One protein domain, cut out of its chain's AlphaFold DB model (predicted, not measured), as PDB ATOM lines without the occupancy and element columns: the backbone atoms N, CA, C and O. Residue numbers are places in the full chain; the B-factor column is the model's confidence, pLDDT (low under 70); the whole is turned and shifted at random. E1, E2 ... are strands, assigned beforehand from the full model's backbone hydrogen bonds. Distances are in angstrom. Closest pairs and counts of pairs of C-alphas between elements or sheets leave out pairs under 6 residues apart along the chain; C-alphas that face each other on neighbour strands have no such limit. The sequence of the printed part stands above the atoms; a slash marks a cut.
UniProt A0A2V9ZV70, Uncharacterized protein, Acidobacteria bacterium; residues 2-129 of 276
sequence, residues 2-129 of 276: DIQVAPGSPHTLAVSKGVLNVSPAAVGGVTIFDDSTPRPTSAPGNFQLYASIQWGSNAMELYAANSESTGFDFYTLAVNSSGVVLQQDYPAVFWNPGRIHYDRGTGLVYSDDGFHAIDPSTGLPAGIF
ATOM      1  N   ASP A   2     -15.143  25.125 -41.021       95.25
ATOM      2  CA  ASP A   2     -16.223  24.225 -40.654       95.25
ATOM      3  C   ASP A   2     -17.429  24.385 -41.584       95.25
ATOM      4  O   ASP A   2     -17.589  25.403 -42.262       95.25
ATOM      5  N   ILE A   3     -18.257  23.348 -41.628       96.62
ATOM      6  CA  ILE A   3     -19.445  23.256 -42.468       96.62
ATOM      7  C   ILE A   3     -20.550  22.542 -41.698       96.62
ATOM      8  O   ILE A   3     -20.304  21.522 -41.053       96.62
ATOM      9  N   GLN A   4     -21.763  23.081 -41.768       97.50
ATOM     10  CA  GLN A   4     -22.908  22.572 -41.019       97.50
ATOM     11  C   GLN A   4     -24.177  22.575 -41.868       97.50
ATOM     12  O   GLN A   4     -24.508  23.576 -42.507       97.50
ATOM     13  N   VAL A   5     -24.921  21.471 -41.821       97.56
ATOM     14  CA  VAL A   5     -26.244  21.351 -42.449       97.56
ATOM     15  C   VAL A   5     -27.296  21.979 -41.540       97.56
ATOM     16  O   VAL A   5     -27.295  21.730 -40.335       97.56
ATOM     17  N   ALA A   6     -28.195  22.785 -42.103       97.88
ATOM     18  CA  ALA A   6     -29.237  23.451 -41.335       97.88
ATOM     19  C   ALA A   6     -30.268  22.448 -40.770       97.88
ATOM     20  O   ALA A   6     -30.738  21.560 -41.496       97.88
ATOM     21  N   PRO A   7     -30.694  22.595 -39.502       96.50
ATOM     22  CA  PRO A   7     -31.712  21.738 -38.907       96.50
ATOM     23  C   PRO A   7     -33.020  21.776 -39.703       96.50
ATOM     24  O   PRO A   7     -33.597  22.839 -39.922       96.50
ATOM     25  N   GLY A   8     -33.502  20.604 -40.125       95.38
ATOM     26  CA  GLY A   8     -34.756  20.469 -40.872       95.38
ATOM     27  C   GLY A   8     -34.710  20.941 -42.333       95.38
ATOM     28  O   GLY A   8     -35.725  20.829 -43.013       95.38
ATOM     29  N   SER A   9     -33.563  21.420 -42.831       95.31
ATOM     30  CA  SER A   9     -33.377  21.833 -44.229       95.31
ATOM     31  C   SER A   9     -32.072  21.252 -44.787       95.31
ATOM     32  O   SER A   9     -31.036  21.919 -44.754       95.31
ATOM     33  N   PRO A  10     -32.083  20.009 -45.307       95.31
ATOM     34  CA  PRO A  10     -30.865  19.336 -45.770       95.31
ATOM     35  C   PRO A  10     -30.206  20.017 -46.981       95.31
ATOM     36  O   PRO A  10     -29.036  19.772 -47.251       95.31
ATOM     37  N   HIS A  11     -30.945  20.879 -47.682       96.94
ATOM     38  CA  HIS A  11     -30.460  21.668 -48.814       96.94
ATOM     39  C   HIS A  11     -29.811  22.993 -48.396       96.94
ATOM     40  O   HIS A  11     -29.293  23.702 -49.248       96.94
ATOM     41  N   THR A  12     -29.820  23.350 -47.110       98.38
ATOM     42  CA  THR A  12     -29.213  24.591 -46.621       98.38
ATOM     43  C   THR A  12     -27.956  24.280 -45.811       98.38
ATOM     44  O   THR A  12     -27.994  23.502 -44.858       98.38
ATOM     45  N   LEU A  13     -26.840  24.921 -46.158       98.31
ATOM     46  CA  LEU A  13     -25.538  24.748 -45.514       98.31
ATOM     47  C   LEU A  13     -25.012  26.089 -45.001       98.31
ATOM     48  O   LEU A  13     -25.099  27.099 -45.694       98.31
ATOM     49  N   ALA A  14     -24.396  26.096 -43.823       98.69
ATOM     50  CA  ALA A  14     -23.518  27.174 -43.384       98.69
ATOM     51  C   ALA A  14     -22.063  26.758 -43.605       98.69
ATOM     52  O   ALA A  14     -21.677  25.642 -43.257       98.69
ATOM     53  N   VAL A  15     -21.257  27.657 -44.167       98.56
ATOM     54  CA  VAL A  15     -19.833  27.428 -44.428       98.56
ATOM     55  C   VAL A  15     -19.022  28.536 -43.776       98.56
ATOM     56  O   VAL A  15     -19.123  29.697 -44.178       98.56
ATOM     57  N   SER A  16     -18.194  28.168 -42.798       98.06
ATOM     58  CA  SER A  16     -17.111  29.020 -42.314       98.06
ATOM     59  C   SER A  16     -15.917  28.900 -43.257       98.06
ATOM     60  O   SER A  16     -15.370  27.813 -43.476       98.06
ATOM     61  N   LYS A  17     -15.532  30.032 -43.844       96.81
ATOM     62  CA  LYS A  17     -14.496  30.118 -44.871       96.81
ATOM     63  C   LYS A  17     -13.187  30.585 -44.257       96.81
ATOM     64  O   LYS A  17     -13.156  31.469 -43.402       96.81
ATOM     65  N   GLY A  18     -12.092  30.066 -44.796       94.31
ATOM     66  CA  GLY A  18     -10.756  30.473 -44.397       94.31
ATOM     67  C   GLY A  18      -9.778  30.527 -45.551       94.31
ATOM     68  O   GLY A  18     -10.104  30.157 -46.679       94.31
ATOM     69  N   VAL A  19      -8.575  30.994 -45.243       93.25
ATOM     70  CA  VAL A  19      -7.464  31.100 -46.186       93.25
ATOM     71  C   VAL A  19      -6.395  30.091 -45.793       93.25
ATOM     72  O   VAL A  19      -5.917  30.071 -44.661       93.25
ATOM     73  N   LEU A  20      -6.029  29.228 -46.740       90.31
ATOM     74  CA  LEU A  20      -4.969  28.245 -46.541       90.31
ATOM     75  C   LEU A  20      -3.621  28.945 -46.328       90.31
ATOM     76  O   LEU A  20      -3.324  29.937 -46.990       90.31
ATOM     77  N   ASN A  21      -2.789  28.384 -45.448       90.06
ATOM     78  CA  ASN A  21      -1.439  28.874 -45.132       90.06
ATOM     79  C   ASN A  21      -1.382  30.296 -44.536       90.06
ATOM     80  O   ASN A  21      -0.331  30.932 -44.574       90.06
ATOM     81  N   VAL A  22      -2.488  30.787 -43.972       90.94
ATOM     82  CA  VAL A  22      -2.551  32.046 -43.216       90.94
ATOM     83  C   VAL A  22      -2.932  31.738 -41.771       90.94
ATOM     84  O   VAL A  22      -3.681  30.800 -41.513       90.94
ATOM     85  N   SER A  23      -2.392  32.514 -40.830       90.88
ATOM     86  CA  SER A  23      -2.750  32.453 -39.413       90.88
ATOM     87  C   SER A  23      -3.130  33.857 -38.923       90.88
ATOM     88  O   SER A  23      -2.292  34.757 -39.034       90.88
ATOM     89  N   PRO A  24      -4.360  34.072 -38.417       93.62
ATOM     90  CA  PRO A  24      -5.464  33.108 -38.352       93.62
ATOM     91  C   PRO A  24      -5.994  32.742 -39.750       93.62
ATOM     92  O   PRO A  24      -6.014  33.565 -40.664       93.62
ATOM     93  N   ALA A  25      -6.426  31.499 -39.925       94.00
ATOM     94  CA  ALA A  25      -7.012  31.005 -41.162       94.00
ATOM     95  C   ALA A  25      -8.482  31.433 -41.309       94.00
ATOM     96  O   ALA A  25      -8.935  31.609 -42.439       94.00
ATOM     97  N   ALA A  26      -9.232  31.619 -40.212       94.12
ATOM     98  CA  ALA A  26     -10.681  31.912 -40.173       94.12
ATOM     99  C   ALA A  26     -11.086  33.326 -40.631       94.12
ATOM    100  O   ALA A  26     -12.077  33.885 -40.169       94.12
ATOM    101  N   VAL A  27     -10.342  33.924 -41.557       95.62
ATOM    102  CA  VAL A  27     -10.544  35.310 -42.002       95.62
ATOM    103  C   VAL A  27     -11.589  35.458 -43.117       95.62
ATOM    104  O   VAL A  27     -11.875  36.575 -43.541       95.62
ATOM    105  N   GLY A  28     -12.177  34.361 -43.607       95.12
ATOM    106  CA  GLY A  28     -13.076  34.368 -44.768       95.12
ATOM    107  C   GLY A  28     -14.546  34.682 -44.465       95.12
ATOM    108  O   GLY A  28     -15.314  34.919 -45.401       95.12
ATOM    109  N   GLY A  29     -14.949  34.699 -43.193       97.38
ATOM    110  CA  GLY A  29     -16.339  34.926 -42.789       97.38
ATOM    111  C   GLY A  29     -17.235  33.693 -42.962       97.38
ATOM    112  O   GLY A  29     -16.752  32.596 -43.252       97.38
ATOM    113  N   VAL A  30     -18.551  33.874 -42.818       98.62
ATOM    114  CA  VAL A  30     -19.548  32.796 -42.970       98.62
ATOM    115  C   VAL A  30     -20.499  33.102 -44.118       98.62
ATOM    116  O   VAL A  30     -21.007  34.217 -44.238       98.62
ATOM    117  N   THR A  31     -20.773  32.097 -44.948       98.75
ATOM    118  CA  THR A  31     -21.756  32.172 -46.035       98.75
ATOM    119  C   THR A  31     -22.774  31.045 -45.891       98.75
ATOM    120  O   THR A  31     -22.407  29.913 -45.575       98.75
ATOM    121  N   ILE A  32     -24.046  31.357 -46.142       98.81
ATOM    122  CA  ILE A  32     -25.117  30.359 -46.248       98.81
ATOM    123  C   ILE A  32     -25.287  29.981 -47.713       98.81
ATOM    124  O   ILE A  32     -25.319  30.862 -48.570       98.81
ATOM    125  N   PHE A  33     -25.414  28.692 -47.988       98.69
ATOM    126  CA  PHE A  33     -25.702  28.146 -49.306       98.69
ATOM    127  C   PHE A  33     -27.042  27.420 -49.275       98.69
ATOM    128  O   PHE A  33     -27.325  26.707 -48.316       98.69
ATOM    129  N   ASP A  34     -27.828  27.585 -50.332       98.44
ATOM    130  CA  ASP A  34     -28.919  26.679 -50.676       98.44
ATOM    131  C   ASP A  34     -28.460  25.867 -51.897       98.44
ATOM    132  O   ASP A  34     -28.245  26.413 -52.986       98.44
ATOM    133  N   ASP A  35     -28.201  24.578 -51.678       96.88
ATOM    134  CA  ASP A  35     -27.461  23.691 -52.575       96.88
ATOM    135  C   ASP A  35     -26.119  24.313 -53.012       96.88
ATOM    136  O   ASP A  35     -25.219  24.530 -52.201       96.88
ATOM    137  N   SER A  36     -25.967  24.619 -54.303       96.38
ATOM    138  CA  SER A  36     -24.769  25.244 -54.868       96.38
ATOM    139  C   SER A  36     -24.822  26.776 -54.888       96.38
ATOM    140  O   SER A  36     -23.897  27.406 -55.401       96.38
ATOM    141  N   THR A  37     -25.901  27.390 -54.398       98.38
ATOM    142  CA  THR A  37     -26.150  28.829 -54.552       98.38
ATOM    143  C   THR A  37     -25.892  29.565 -53.239       98.38
ATOM    144  O   THR A  37     -26.629  29.348 -52.276       98.38
ATOM    145  N   PRO A  38     -24.884  30.455 -53.154       98.44
ATOM    146  CA  PRO A  38     -24.691  31.275 -51.966       98.44
ATOM    147  C   PRO A  38     -25.819  32.301 -51.834       98.44
ATOM    148  O   PRO A  38     -26.202  32.953 -52.810       98.44
ATOM    149  N   ARG A  39     -26.314  32.499 -50.612       98.56
ATOM    150  CA  ARG A  39     -27.210  33.616 -50.303       98.56
ATOM    151  C   ARG A  39     -26.459  34.954 -50.438       98.56
ATOM    152  O   ARG A  39     -25.250  34.993 -50.190       98.56
ATOM    153  N   PRO A  40     -27.149  36.054 -50.802       98.44
ATOM    154  CA  PRO A  40     -26.502  37.336 -51.106       98.44
ATOM    155  C   PRO A  40     -25.634  37.923 -49.983       98.44
ATOM    156  O   PRO A  40     -24.630  38.576 -50.261       98.44
ATOM    157  N   THR A  41     -26.007  37.699 -48.723       98.62
ATOM    158  CA  THR A  41     -25.350  38.288 -47.553       98.62
ATOM    159  C   THR A  41     -24.500  37.253 -46.819       98.62
ATOM    160  O   THR A  41     -24.972  36.185 -46.428       98.62
ATOM    161  N   SER A  42     -23.232  37.592 -46.594       98.50
ATOM    162  CA  SER A  42     -22.302  36.819 -45.768       98.50
ATOM    163  C   SER A  42     -21.892  37.628 -44.545       98.50
ATOM    164  O   SER A  42     -21.705  38.843 -44.644       98.50
ATOM    165  N   ALA A  43     -21.678  36.950 -43.420       98.25
ATOM    166  CA  ALA A  43     -21.069  37.569 -42.255       98.25
ATOM    167  C   ALA A  43     -19.584  37.823 -42.570       98.25
ATOM    168  O   ALA A  43     -18.905  36.902 -43.048       98.25
ATOM    169  N   PRO A  44     -19.070  39.047 -42.355       96.06
ATOM    170  CA  PRO A  44     -17.692  39.385 -42.693       96.06
ATOM    171  C   PRO A  44     -16.714  38.642 -41.779       96.06
ATOM    172  O   PRO A  44     -17.017  38.412 -40.612       96.06
ATOM    173  N   GLY A  45     -15.549  38.278 -42.318       92.81
ATOM    174  CA  GLY A  45     -14.420  37.762 -41.538       92.81
ATOM    175  C   GLY A  45     -13.381  38.844 -41.222       92.81
ATOM    176  O   GLY A  45     -13.709  40.024 -41.095       92.81
ATOM    177  N   ASN A  46     -12.110  38.441 -41.174       88.69
ATOM    178  CA  ASN A  46     -10.924  39.243 -40.847       88.69
ATOM    179  C   ASN A  46     -10.817  39.618 -39.360       88.69
ATOM    180  O   ASN A  46      -9.922  39.123 -38.682       88.69
ATOM    181  N   PHE A  47     -11.732  40.447 -38.849       86.94
ATOM    182  CA  PHE A  47     -11.755  40.809 -37.424       86.94
ATOM    183  C   PHE A  47     -12.494  39.770 -36.581       86.94
ATOM    184  O   PHE A  47     -12.037  39.438 -35.494       86.94
ATOM    185  N   GLN A  48     -13.596  39.225 -37.101       95.06
ATOM    186  CA  GLN A  48     -14.282  38.078 -36.514       95.06
ATOM    187  C   GLN A  48     -13.728  36.779 -37.096       95.06
ATOM    188  O   GLN A  48     -13.624  36.624 -38.318       95.06
ATOM    189  N   LEU A  49     -13.392  35.841 -36.210       96.62
ATOM    190  CA  LEU A  49     -12.780  34.561 -36.554       96.62
ATOM    191  C   LEU A  49     -13.746  33.423 -36.227       96.62
ATOM    192  O   LEU A  49     -13.824  32.961 -35.095       96.62
ATOM    193  N   TYR A  50     -14.481  32.942 -37.226       97.12
ATOM    194  CA  TYR A  50     -15.481  31.885 -37.040       97.12
ATOM    195  C   TYR A  50     -14.860  30.493 -37.217       97.12
ATOM    196  O   TYR A  50     -15.160  29.788 -38.175       97.12
ATOM    197  N   ALA A  51     -13.939  30.087 -36.346       94.88
ATOM    198  CA  ALA A  51     -13.154  28.861 -36.529       94.88
ATOM    199  C   ALA A  51     -14.005  27.572 -36.499       94.88
ATOM    200  O   ALA A  51     -13.737  26.638 -37.270       94.88
ATOM    201  N   SER A  52     -15.051  27.571 -35.665       95.94
ATOM    202  CA  SER A  52     -16.109  26.558 -35.579       95.94
ATOM    203  C   SER A  52     -17.477  27.228 -35.675       95.94
ATOM    204  O   SER A  52     -17.650  28.339 -35.171       95.94
ATOM    205  N   ILE A  53     -18.429  26.564 -36.334       98.06
ATOM    206  CA  ILE A  53     -19.820  27.012 -36.441       98.06
ATOM    207  C   ILE A  53     -20.770  25.883 -36.057       98.06
ATOM    208  O   ILE A  53     -20.484  24.713 -36.302       98.06
ATOM    209  N   GLN A  54     -21.924  26.237 -35.502       98.00
ATOM    210  CA  GLN A  54     -22.930  25.283 -35.060       98.00
ATOM    211  C   GLN A  54     -24.321  25.905 -35.160       98.00
ATOM    212  O   GLN A  54     -24.560  26.989 -34.634       98.00
ATOM    213  N   TRP A  55     -25.255  25.236 -35.837       98.50
ATOM    214  CA  TRP A  55     -26.648  25.690 -35.858       98.50
ATOM    215  C   TRP A  55     -27.283  25.566 -34.477       98.50
ATOM    216  O   TRP A  55     -27.011  24.599 -33.757       98.50
ATOM    217  N   GLY A  56     -28.153  26.521 -34.151       97.88
ATOM    218  CA  GLY A  56     -29.018  26.462 -32.982       97.88
ATOM    219  C   GLY A  56     -30.186  25.488 -33.164       97.88
ATOM    220  O   GLY A  56     -30.125  24.508 -33.907       97.88
ATOM    221  N   SER A  57     -31.303  25.761 -32.485       95.88
ATOM    222  CA  SER A  57     -32.475  24.868 -32.490       95.88
ATOM    223  C   SER A  57     -33.190  24.763 -33.847       95.88
ATOM    224  O   SER A  57     -34.001  23.854 -34.059       95.88
ATOM    225  N   ASN A  58     -32.912  25.699 -34.753       94.94
ATOM    226  CA  ASN A  58     -33.558  25.862 -36.049       94.94
ATOM    227  C   ASN A  58     -32.592  26.510 -37.069       94.94
ATOM    228  O   ASN A  58     -31.445  26.814 -36.752       94.94
ATOM    229  N   ALA A  59     -33.063  26.725 -38.299       96.31
ATOM    230  CA  ALA A  59     -32.277  27.287 -39.404       96.31
ATOM    231  C   ALA A  59     -32.204  28.834 -39.430       96.31
ATOM    232  O   ALA A  59     -31.921  29.414 -40.480       96.31
ATOM    233  N   MET A  60     -32.501  29.510 -38.316       97.25
ATOM    234  CA  MET A  60     -32.482  30.977 -38.199       97.25
ATOM    235  C   MET A  60     -31.364  31.496 -37.291       97.25
ATOM    236  O   MET A  60     -31.073  32.689 -37.316       97.25
ATOM    237  N   GLU A  61     -30.720  30.622 -36.518       97.88
ATOM    238  CA  GLU A  61     -29.657  30.986 -35.581       97.88
ATOM    239  C   GLU A  61     -28.437  30.103 -35.805       97.88
ATOM    240  O   GLU A  61     -28.526  28.872 -35.797       97.88
ATOM    241  N   LEU A  62     -27.287  30.741 -35.984       98.62
ATOM    242  CA  LEU A  62     -25.998  30.082 -36.097       98.62
ATOM    243  C   LEU A  62     -25.082  30.639 -35.011       98.62
ATOM    244  O   LEU A  62     -24.999  31.847 -34.814       98.62
ATOM    245  N   TYR A  63     -24.380  29.759 -34.324       98.69
ATOM    246  CA  TYR A  63     -23.367  30.117 -33.349       98.69
ATOM    247  C   TYR A  63     -21.984  29.888 -33.937       98.69
ATOM    248  O   TYR A  63     -21.803  29.027 -34.803       98.69
ATOM    249  N   ALA A  64     -21.006  30.650 -33.468       98.31
ATOM    250  CA  ALA A  64     -19.624  30.483 -33.876       98.31
ATOM    251  C   ALA A  64     -18.663  30.756 -32.722       98.31
ATOM    252  O   ALA A  64     -19.000  31.464 -31.776       98.31
ATOM    253  N   ALA A  65     -17.455  30.215 -32.824       96.75
ATOM    254  CA  ALA A  65     -16.406  30.448 -31.844       96.75
ATOM    255  C   ALA A  65     -15.068  30.744 -32.514       96.75
ATOM    256  O   ALA A  65     -14.717  30.146 -33.540       96.75
ATOM    257  N   ASN A  66     -14.313  31.644 -31.892       95.62
ATOM    258  CA  ASN A  66     -12.927  31.912 -32.230       95.62
ATOM    259  C   ASN A  66     -12.010  30.956 -31.460       95.62
ATOM    260  O   ASN A  66     -11.940  31.000 -30.238       95.62
ATOM    261  N   SER A  67     -11.271  30.114 -32.180       91.94
ATOM    262  CA  SER A  67     -10.245  29.231 -31.609       91.94
ATOM    263  C   SER A  67      -8.855  29.476 -32.210       91.94
ATOM    264  O   SER A  67      -7.979  28.621 -32.104       91.94
ATOM    265  N   GLU A  68      -8.666  30.587 -32.926       92.31
ATOM    266  CA  GLU A  68      -7.457  30.853 -33.722       92.31
ATOM    267  C   GLU A  68      -6.690  32.101 -33.260       92.31
ATOM    268  O   GLU A  68      -5.557  32.324 -33.685       92.31
ATOM    269  N   SER A  69      -7.270  32.895 -32.358       92.50
ATOM    270  CA  SER A  69      -6.578  33.963 -31.635       92.50
ATOM    271  C   SER A  69      -6.891  33.899 -30.144       92.50
ATOM    272  O   SER A  69      -7.786  33.178 -29.720       92.50
ATOM    273  N   THR A  70      -6.184  34.693 -29.341       91.69
ATOM    274  CA  THR A  70      -6.387  34.745 -27.886       91.69
ATOM    275  C   THR A  70      -7.646  35.502 -27.457       91.69
ATOM    276  O   THR A  70      -7.843  35.688 -26.260       91.69
ATOM    277  N   GLY A  71      -8.455  35.994 -28.403       92.81
ATOM    278  CA  GLY A  71      -9.747  36.614 -28.093       92.81
ATOM    279  C   GLY A  71     -10.751  35.592 -27.562       92.81
ATOM    280  O   GLY A  71     -11.448  35.876 -26.598       92.81
ATOM    281  N   PHE A  72     -10.756  34.379 -28.133       94.00
ATOM    282  CA  PHE A  72     -11.625  33.262 -27.728       94.00
ATOM    283  C   PHE A  72     -13.113  33.625 -27.589       94.00
ATOM    284  O   PHE A  72     -13.829  33.144 -26.707       94.00
ATOM    285  N   ASP A  73     -13.562  34.496 -28.487       96.00
ATOM    286  CA  ASP A  73     -14.915  35.032 -28.514       96.00
ATOM    287  C   ASP A  73     -15.954  33.967 -28.896       96.00
ATOM    288  O   ASP A  73     -15.680  33.014 -29.642       96.00
ATOM    289  N   PHE A  74     -17.178  34.198 -28.430       97.75
ATOM    290  CA  PHE A  74     -18.388  33.519 -28.866       97.75
ATOM    291  C   PHE A  74     -19.256  34.483 -29.677       97.75
ATOM    292  O   PHE A  74     -19.515  35.606 -29.252       97.75
ATOM    293  N   TYR A  75     -19.755  34.032 -30.824       98.38
ATOM    294  CA  TYR A  75     -20.588  34.842 -31.704       98.38
ATOM    295  C   TYR A  75     -21.964  34.210 -31.890       98.38
ATOM    296  O   TYR A  75     -22.081  32.999 -32.100       98.38
ATOM    297  N   THR A  76     -22.996  35.048 -31.931       98.56
ATOM    298  CA  THR A  76     -24.320  34.668 -32.434       98.56
ATOM    299  C   THR A  76     -24.565  35.346 -33.770       98.56
ATOM    300  O   THR A  76     -24.233  36.515 -33.978       98.56
ATOM    301  N   LEU A  77     -25.121  34.593 -34.709       98.81
ATOM    302  CA  LEU A  77     -25.413  35.046 -36.053       98.81
ATOM    303  C   LEU A  77     -26.877  34.760 -36.379       98.81
ATOM    304  O   LEU A  77     -27.376  33.652 -36.177       98.81
ATOM    305  N   ALA A  78     -27.543  35.761 -36.944       98.62
ATOM    306  CA  ALA A  78     -28.902  35.630 -37.434       98.62
ATOM    307  C   ALA A  78     -28.880  35.201 -38.903       98.62
ATOM    308  O   ALA A  78     -28.158  35.779 -39.723       98.62
ATOM    309  N   VAL A  79     -29.701  34.209 -39.242       98.62
ATOM    310  CA  VAL A  79     -29.862  33.694 -40.602       98.62
ATOM    311  C   VAL A  79     -31.281  33.929 -41.100       98.62
ATOM    312  O   VAL A  79     -32.268  33.644 -40.426       98.62
ATOM    313  N   ASN A  80     -31.390  34.420 -42.330       98.06
ATOM    314  CA  ASN A  80     -32.650  34.571 -43.047       98.06
ATOM    315  C   ASN A  80     -32.459  34.298 -44.548       98.06
ATOM    316  O   ASN A  80     -31.384  33.882 -44.989       98.06
ATOM    317  N   SER A  81     -33.499  34.522 -45.353       97.12
ATOM    318  CA  SER A  81     -33.466  34.294 -46.806       97.12
ATOM    319  C   SER A  81     -32.421  35.131 -47.552       97.12
ATOM    320  O   SER A  81     -31.971  34.722 -48.619       97.12
ATOM    321  N   SER A  82     -31.993  36.272 -47.008       98.25
ATOM    322  CA  SER A  82     -30.916  37.082 -47.585       98.25
ATOM    323  C   SER A  82     -29.525  36.544 -47.255       98.25
ATOM    324  O   SER A  82     -28.585  36.868 -47.972       98.25
ATOM    325  N   GLY A  83     -29.365  35.729 -46.210       98.62
ATOM    326  CA  GLY A  83     -28.073  35.176 -45.807       98.62
ATOM    327  C   GLY A  83     -27.858  35.213 -44.302       98.62
ATOM    328  O   GLY A  83     -28.791  34.977 -43.540       98.62
ATOM    329  N   VAL A  84     -26.622  35.483 -43.885       98.81
ATOM    330  CA  VAL A  84     -26.209  35.493 -42.474       98.81
ATOM    331  C   VAL A  84     -25.566  36.820 -42.092       98.81
ATOM    332  O   VAL A  84     -24.800  37.390 -42.869       98.81
ATOM    333  N   VAL A  85     -25.869  37.298 -40.888       98.50
ATOM    334  CA  VAL A  85     -25.279  38.503 -40.295       98.50
ATOM    335  C   VAL A  85     -24.870  38.235 -38.850       98.50
ATOM    336  O   VAL A  85     -25.535  37.478 -38.147       98.50
ATOM    337  N   LEU A  86     -23.783  38.865 -38.403       98.38
ATOM    338  CA  LEU A  86     -23.400  38.866 -36.993       98.38
ATOM    339  C   LEU A  86     -24.470  39.609 -36.183       98.38
ATOM    340  O   LEU A  86     -24.843  40.727 -36.538       98.38
ATOM    341  N   GLN A  87     -24.950  38.986 -35.112       97.94
ATOM    342  CA  GLN A  87     -25.924  39.568 -34.196       97.94
ATOM    343  C   GLN A  87     -25.251  40.033 -32.906       97.94
ATOM    344  O   GLN A  87     -25.452  41.176 -32.504       97.94
ATOM    345  N   GLN A  88     -24.446  39.171 -32.284       98.19
ATOM    346  CA  GLN A  88     -23.727  39.494 -31.060       98.19
ATOM    347  C   GLN A  88     -22.313  38.919 -31.083       98.19
ATOM    348  O   GLN A  88     -22.075  37.824 -31.592       98.19
ATOM    349  N   ASP A  89     -21.399  39.686 -30.503       97.62
ATOM    350  CA  ASP A  89     -20.023  39.307 -30.210       97.62
ATOM    351  C   ASP A  89     -19.849  39.335 -28.688       97.62
ATOM    352  O   ASP A  89     -20.105  40.364 -28.048       97.62
ATOM    353  N   TYR A  90     -19.506  38.188 -28.113       97.50
ATOM    354  CA  TYR A  90     -19.197  38.029 -26.703       97.50
ATOM    355  C   TYR A  90     -17.699  37.726 -26.568       97.50
ATOM    356  O   TYR A  90     -17.275  36.592 -26.823       97.50
ATOM    357  N   PRO A  91     -16.883  38.715 -26.174       95.56
ATOM    358  CA  PRO A  91     -15.440  38.547 -26.139       95.56
ATOM    359  C   PRO A  91     -15.004  37.672 -24.963       95.56
ATOM    360  O   PRO A  91     -15.583  37.765 -23.878       95.56
ATOM    361  N   ALA A  92     -13.946  36.878 -25.158       93.19
ATOM    362  CA  ALA A  92     -13.300  36.091 -24.099       93.19
ATOM    363  C   ALA A  92     -14.254  35.204 -23.279       93.19
ATOM    364  O   ALA A  92     -14.085  35.040 -22.068       93.19
ATOM    365  N   VAL A  93     -15.264  34.632 -23.940       92.69
ATOM    366  CA  VAL A  93     -16.207  33.690 -23.314       92.69
ATOM    367  C   VAL A  93     -15.540  32.349 -23.036       92.69
ATOM    368  O   VAL A  93     -15.808  31.728 -22.010       92.69
ATOM    369  N   PHE A  94     -14.669  31.904 -23.939       90.75
ATOM    370  CA  PHE A  94     -14.008  30.612 -23.838       90.75
ATOM    371  C   PHE A  94     -12.534  30.748 -23.469       90.75
ATOM    372  O   PHE A  94     -11.921  31.804 -23.608       90.75
ATOM    373  N   TRP A  95     -11.941  29.632 -23.045       87.88
ATOM    374  CA  TRP A  95     -10.494  29.555 -22.830       87.88
ATOM    375  C   TRP A  95      -9.736  29.111 -24.084       87.88
ATOM    376  O   TRP A  95      -8.688  29.652 -24.410       87.88
ATOM    377  N   ASN A  96     -10.233  28.077 -24.762       88.12
ATOM    378  CA  ASN A  96      -9.739  27.607 -26.055       88.12
ATOM    379  C   ASN A  96     -10.807  26.680 -26.646       88.12
ATOM    380  O   ASN A  96     -10.713  25.464 -26.470       88.12
ATOM    381  N   PRO A  97     -11.847  27.235 -27.287       89.94
ATOM    382  CA  PRO A  97     -13.104  26.524 -27.482       89.94
ATOM    383  C   PRO A  97     -13.000  25.294 -28.375       89.94
ATOM    384  O   PRO A  97     -13.925  24.493 -28.376       89.94
ATOM    385  N   GLY A  98     -11.928  25.147 -29.163       90.56
ATOM    386  CA  GLY A  98     -11.854  24.108 -30.184       90.56
ATOM    387  C   GLY A  98     -13.079  24.180 -31.099       90.56
ATOM    388  O   GLY A  98     -13.250  25.163 -31.822       90.56
ATOM    389  N   ARG A  99     -13.937  23.154 -31.061       92.25
ATOM    390  CA  ARG A  99     -15.271  23.210 -31.670       92.25
ATOM    391  C   ARG A  99     -16.359  23.468 -30.648       92.25
ATOM    392  O   ARG A  99     -16.239  23.092 -29.489       92.25
ATOM    393  N   ILE A 100     -17.449  24.049 -31.130       95.69
ATOM    394  CA  ILE A 100     -18.669  24.217 -30.351       95.69
ATOM    395  C   ILE A 100     -19.767  23.258 -30.799       95.69
ATOM    396  O   ILE A 100     -19.863  22.896 -31.971       95.69
ATOM    397  N   HIS A 101     -20.626  22.897 -29.854       96.19
ATOM    398  CA  HIS A 101     -21.749  21.980 -30.011       96.19
ATOM    399  C   HIS A 101     -22.978  22.609 -29.376       96.19
ATOM    400  O   HIS A 101     -22.895  23.164 -28.287       96.19
ATOM    401  N   TYR A 102     -24.128  22.511 -30.027       97.44
ATOM    402  CA  TYR A 102     -25.381  23.016 -29.487       97.44
ATOM    403  C   TYR A 102     -26.262  21.831 -29.131       97.44
ATOM    404  O   TYR A 102     -26.543  20.990 -29.988       97.44
ATOM    405  N   ASP A 103     -26.708  21.776 -27.881       97.06
ATOM    406  CA  ASP A 103     -27.688  20.789 -27.454       97.06
ATOM    407  C   ASP A 103     -29.079  21.428 -27.402       97.06
ATOM    408  O   ASP A 103     -29.321  22.406 -26.700       97.06
ATOM    409  N   ARG A 104     -30.022  20.853 -28.152       95.19
ATOM    410  CA  ARG A 104     -31.384  21.388 -28.267       95.19
ATOM    411  C   ARG A 104     -32.218  21.216 -26.996       95.19
ATOM    412  O   ARG A 104     -33.151  21.988 -26.793       95.19
ATOM    413  N   GLY A 105     -31.952  20.188 -26.194       95.62
ATOM    414  CA  GLY A 105     -32.733  19.912 -24.991       95.62
ATOM    415  C   GLY A 105     -32.358  20.826 -23.831       95.62
ATOM    416  O   GLY A 105     -33.248  21.222 -23.084       95.62
ATOM    417  N   THR A 106     -31.083  21.210 -23.705       96.38
ATOM    418  CA  THR A 106     -30.658  22.233 -22.731       96.38
ATOM    419  C   THR A 106     -30.722  23.651 -23.290       96.38
ATOM    420  O   THR A 106     -30.879  24.596 -22.523       96.38
ATOM    421  N   GLY A 107     -30.612  23.814 -24.610       97.06
ATOM    422  CA  GLY A 107     -30.503  25.121 -25.256       97.06
ATOM    423  C   GLY A 107     -29.140  25.790 -25.055       97.06
ATOM    424  O   GLY A 107     -29.013  26.980 -25.328       97.06
ATOM    425  N   LEU A 108     -28.136  25.045 -24.584       97.56
ATOM    426  CA  LEU A 108     -26.797  25.553 -24.292       97.56
ATOM    427  C   LEU A 108     -25.816  25.240 -25.425       97.56
ATOM    428  O   LEU A 108     -25.985  24.276 -26.180       97.56
ATOM    429  N   VAL A 109     -24.756  26.046 -25.502       97.69
ATOM    430  CA  VAL A 109     -23.581  25.766 -26.336       97.69
ATOM    431  C   VAL A 109     -22.460  25.219 -25.459       97.69
ATOM    432  O   VAL A 109     -22.169  25.757 -24.396       97.69
ATOM    433  N   TYR A 110     -21.832  24.150 -25.922       95.88
ATOM    434  CA  TYR A 110     -20.746  23.430 -25.270       95.88
ATOM    435  C   TYR A 110     -19.492  23.558 -26.126       95.88
ATOM    436  O   TYR A 110     -19.588  23.434 -27.347       95.88
ATOM    437  N   SER A 111     -18.330  23.791 -25.528       92.75
ATOM    438  CA  SER A 111     -17.058  23.933 -26.249       92.75
ATOM    439  C   SER A 111     -16.095  22.798 -25.926       92.75
ATOM    440  O   SER A 111     -15.959  22.395 -24.779       92.75
ATOM    441  N   ASP A 112     -15.315  22.357 -26.909       91.56
ATOM    442  CA  ASP A 112     -14.205  21.404 -26.744       91.56
ATOM    443  C   ASP A 112     -13.046  21.959 -25.885       91.56
ATOM    444  O   ASP A 112     -11.971  21.363 -25.821       91.56
ATOM    445  N   ASP A 113     -13.221  23.091 -25.194       86.12
ATOM    446  CA  ASP A 113     -12.270  23.534 -24.174       86.12
ATOM    447  C   ASP A 113     -12.305  22.657 -22.918       86.12
ATOM    448  O   ASP A 113     -11.455  22.828 -22.047       86.12
ATOM    449  N   GLY A 114     -13.233  21.696 -22.855       72.06
ATOM    450  CA  GLY A 114     -13.363  20.736 -21.766       72.06
ATOM    451  C   GLY A 114     -14.045  21.315 -20.530       72.06
ATOM    452  O   GLY A 114     -14.230  20.582 -19.568       72.06
ATOM    453  N   PHE A 115     -14.438  22.589 -20.548       80.38
ATOM    454  CA  PHE A 115     -14.948  23.289 -19.380       80.38
ATOM    455  C   PHE A 115     -16.346  23.837 -19.612       80.38
ATOM    456  O   PHE A 115     -17.217  23.536 -18.812       80.38
ATOM    457  N   HIS A 116     -16.599  24.619 -20.656       88.19
ATOM    458  CA  HIS A 116     -17.765  25.502 -20.649       88.19
ATOM    459  C   HIS A 116     -19.021  24.885 -21.270       88.19
ATOM    460  O   HIS A 116     -19.019  24.382 -22.395       88.19
ATOM    461  N   ALA A 117     -20.133  25.039 -20.555       94.50
ATOM    462  CA  ALA A 117     -21.450  25.199 -21.156       94.50
ATOM    463  C   ALA A 117     -21.868  26.665 -20.998       94.50
ATOM    464  O   ALA A 117     -21.751  27.220 -19.904       94.50
ATOM    465  N   ILE A 118     -22.359  27.293 -22.060       95.69
ATOM    466  CA  ILE A 118     -22.747  28.708 -22.080       95.69
ATOM    467  C   ILE A 118     -24.199  28.873 -22.524       95.69
ATOM    468  O   ILE A 118     -24.712  28.099 -23.340       95.69
ATOM    469  N   ASP A 119     -24.852  29.908 -22.008       97.00
ATOM    470  CA  ASP A 119     -26.143  30.367 -22.508       97.00
ATOM    471  C   ASP A 119     -25.915  31.269 -23.734       97.00
ATOM    472  O   ASP A 119     -25.355  32.364 -23.594       97.00
ATOM    473  N   PRO A 120     -26.346  30.858 -24.942       97.19
ATOM    474  CA  PRO A 120     -26.090  31.626 -26.152       97.19
ATOM    475  C   PRO A 120     -26.828  32.975 -26.201       97.19
ATOM    476  O   PRO A 120     -26.463  33.823 -27.010       97.19
ATOM    477  N   SER A 121     -27.845  33.198 -25.361       96.06
ATOM    478  CA  SER A 121     -28.591  34.464 -25.311       96.06
ATOM    479  C   SER A 121     -27.888  35.559 -24.504       96.06
ATOM    480  O   SER A 121     -28.141  36.750 -24.703       96.06
ATOM    481  N   THR A 122     -26.991  35.167 -23.597       96.25
ATOM    482  CA  THR A 122     -26.270  36.085 -22.704       96.25
ATOM    483  C   THR A 122     -24.754  36.010 -22.857       96.25
ATOM    484  O   THR A 122     -24.066  36.926 -22.411       96.25
ATOM    485  N   GLY A 123     -24.229  34.946 -23.474       94.25
ATOM    486  CA  GLY A 123     -22.797  34.651 -23.540       94.25
ATOM    487  C   GLY A 123     -22.194  34.267 -22.185       94.25
ATOM    488  O   GLY A 123     -20.976  34.168 -22.065       94.25
ATOM    489  N   LEU A 124     -23.023  34.079 -21.151       94.12
ATOM    490  CA  LEU A 124     -22.563  33.769 -19.803       94.12
ATOM    491  C   LEU A 124     -22.430  32.252 -19.596       94.12
ATOM    492  O   LEU A 124     -23.234  31.483 -20.136       94.12
ATOM    493  N   PRO A 125     -21.461  31.800 -18.778       91.50
ATOM    494  CA  PRO A 125     -21.355  30.399 -18.391       91.50
ATOM    495  C   PRO A 125     -22.608  29.915 -17.652       91.50
ATOM    496  O   PRO A 125     -23.045  30.524 -16.677       91.50
ATOM    497  N   ALA A 126     -23.145  28.782 -18.095       93.75
ATOM    498  CA  ALA A 126     -24.202  28.033 -17.422       93.75
ATOM    499  C   ALA A 126     -23.632  26.967 -16.469       93.75
ATOM    500  O   ALA A 126     -24.272  26.620 -15.478       93.75
ATOM    501  N   GLY A 127     -22.421  26.471 -16.742       90.75
ATOM    502  CA  GLY A 127     -21.709  25.541 -15.872       90.75
ATOM    503  C   GLY A 127     -20.343  25.141 -16.417       90.75
ATOM    504  O   GLY A 127     -19.991  25.492 -17.547       90.75
ATOM    505  N   ILE A 128     -19.568  24.443 -15.577       89.00
ATOM    506  CA  ILE A 128     -18.188  24.046 -15.871       89.00
ATOM    507  C   ILE A 128     -17.958  22.558 -15.575       89.00
ATOM    508  O   ILE A 128     -18.323  22.092 -14.499       89.00
ATOM    509  N   PHE A 129     -17.295  21.836 -16.483       88.94
ATOM    510  CA  PHE A 129     -16.832  20.459 -16.269       88.94
ATOM    511  C   PHE A 129     -15.352  20.427 -15.851       88.94
ATOM    512  O   PHE A 129     -14.466  20.848 -16.589       88.94
TER     513      PHE A 129
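Overview. This is residues 2 to 129 of the 276 residues of an uncharacterized protein of Acidobacteria bacterium (UniProt A0A2V9ZV70). Three antiparallel sheets make a loosely formed, splayed stack: the strongly twisted sheet E4 E5 E6 E7 is in the middle, E1 E2 E3 faces one side of it, and E8 E9 E10 E11 is partly face to face with its other side, spreading outward from E8 near E4 to E11. The chain takes up the sheets one after another, each a meander, with each strand the antiparallel neighbour of the one before. The printed part has 128 residues with eleven named strands, E1 to E11 in order, and no named helix; the class is all strand, with 57 residues, under half, in named elements. The whole is compact, with a radius of gyration of the C-alphas of 13.6 A, and its outline is flat, spanning 40 by 37 by 19 A.

Arrangement. E1, residues 2 to 6, and E2, residues 9 to 16, form a hairpin with N 14 and O 4 at 2.8 A; E2 bends by 56 degrees at residue 12. E3, residues 30 to 34, is the antiparallel neighbour of E2, with N 13 and O 33 at 2.8 A. E4, residues 52 to 55, has its closest C-alpha pair with E1 at Asp 2 and Ser 52, 5.6 A. Next come E5, residues 61 to 65, E6, residues 74 to 80, and E7, residues 83 to 90. Across E4 and E5, N 63 and O 54 are 2.8 A apart; across E5 and E6, N 75 and O 64, 2.8 A; across E6 and E7, N 90 and O 74, 2.8 A. The closest C-alphas of E3 and E7 are those of Ile 32 and Gly 83, 5.7 A. The planes of these two sheets are 30 degrees apart. E8, residues 100 to 102, comes closest to E4 at the C-alphas of Gln 54 and His 101, 6.1 A. E9, residues 109 to 111, pairs with E8 through N 101 and O 110, 2.8 A. E10, residues 116 to 119, pairs with E9 through N 118 and O 109, 2.8 A, and E11, residues 124 to 128, with E10 through N 126 and O 117, 2.8 A. E11 and E4 are apart.

Along the chain. E1 begins at C-alpha 2, (-16.223, 24.225, -40.654). E2 is 17.9 A long, E6 20.1 A and E7 21.3 A. E11, 11.4 A long, ends at C-alpha 128, (-18.188, 24.046, -15.871).

Size, cuts and confidence. The C-alphas of Thr 37 and Phe 129, the two farthest apart, are 40.3 A from each other. The links E2 to E3 and E3 to E4 are long. The printed part has no cut, and no printed residue is under 70 in pLDDT.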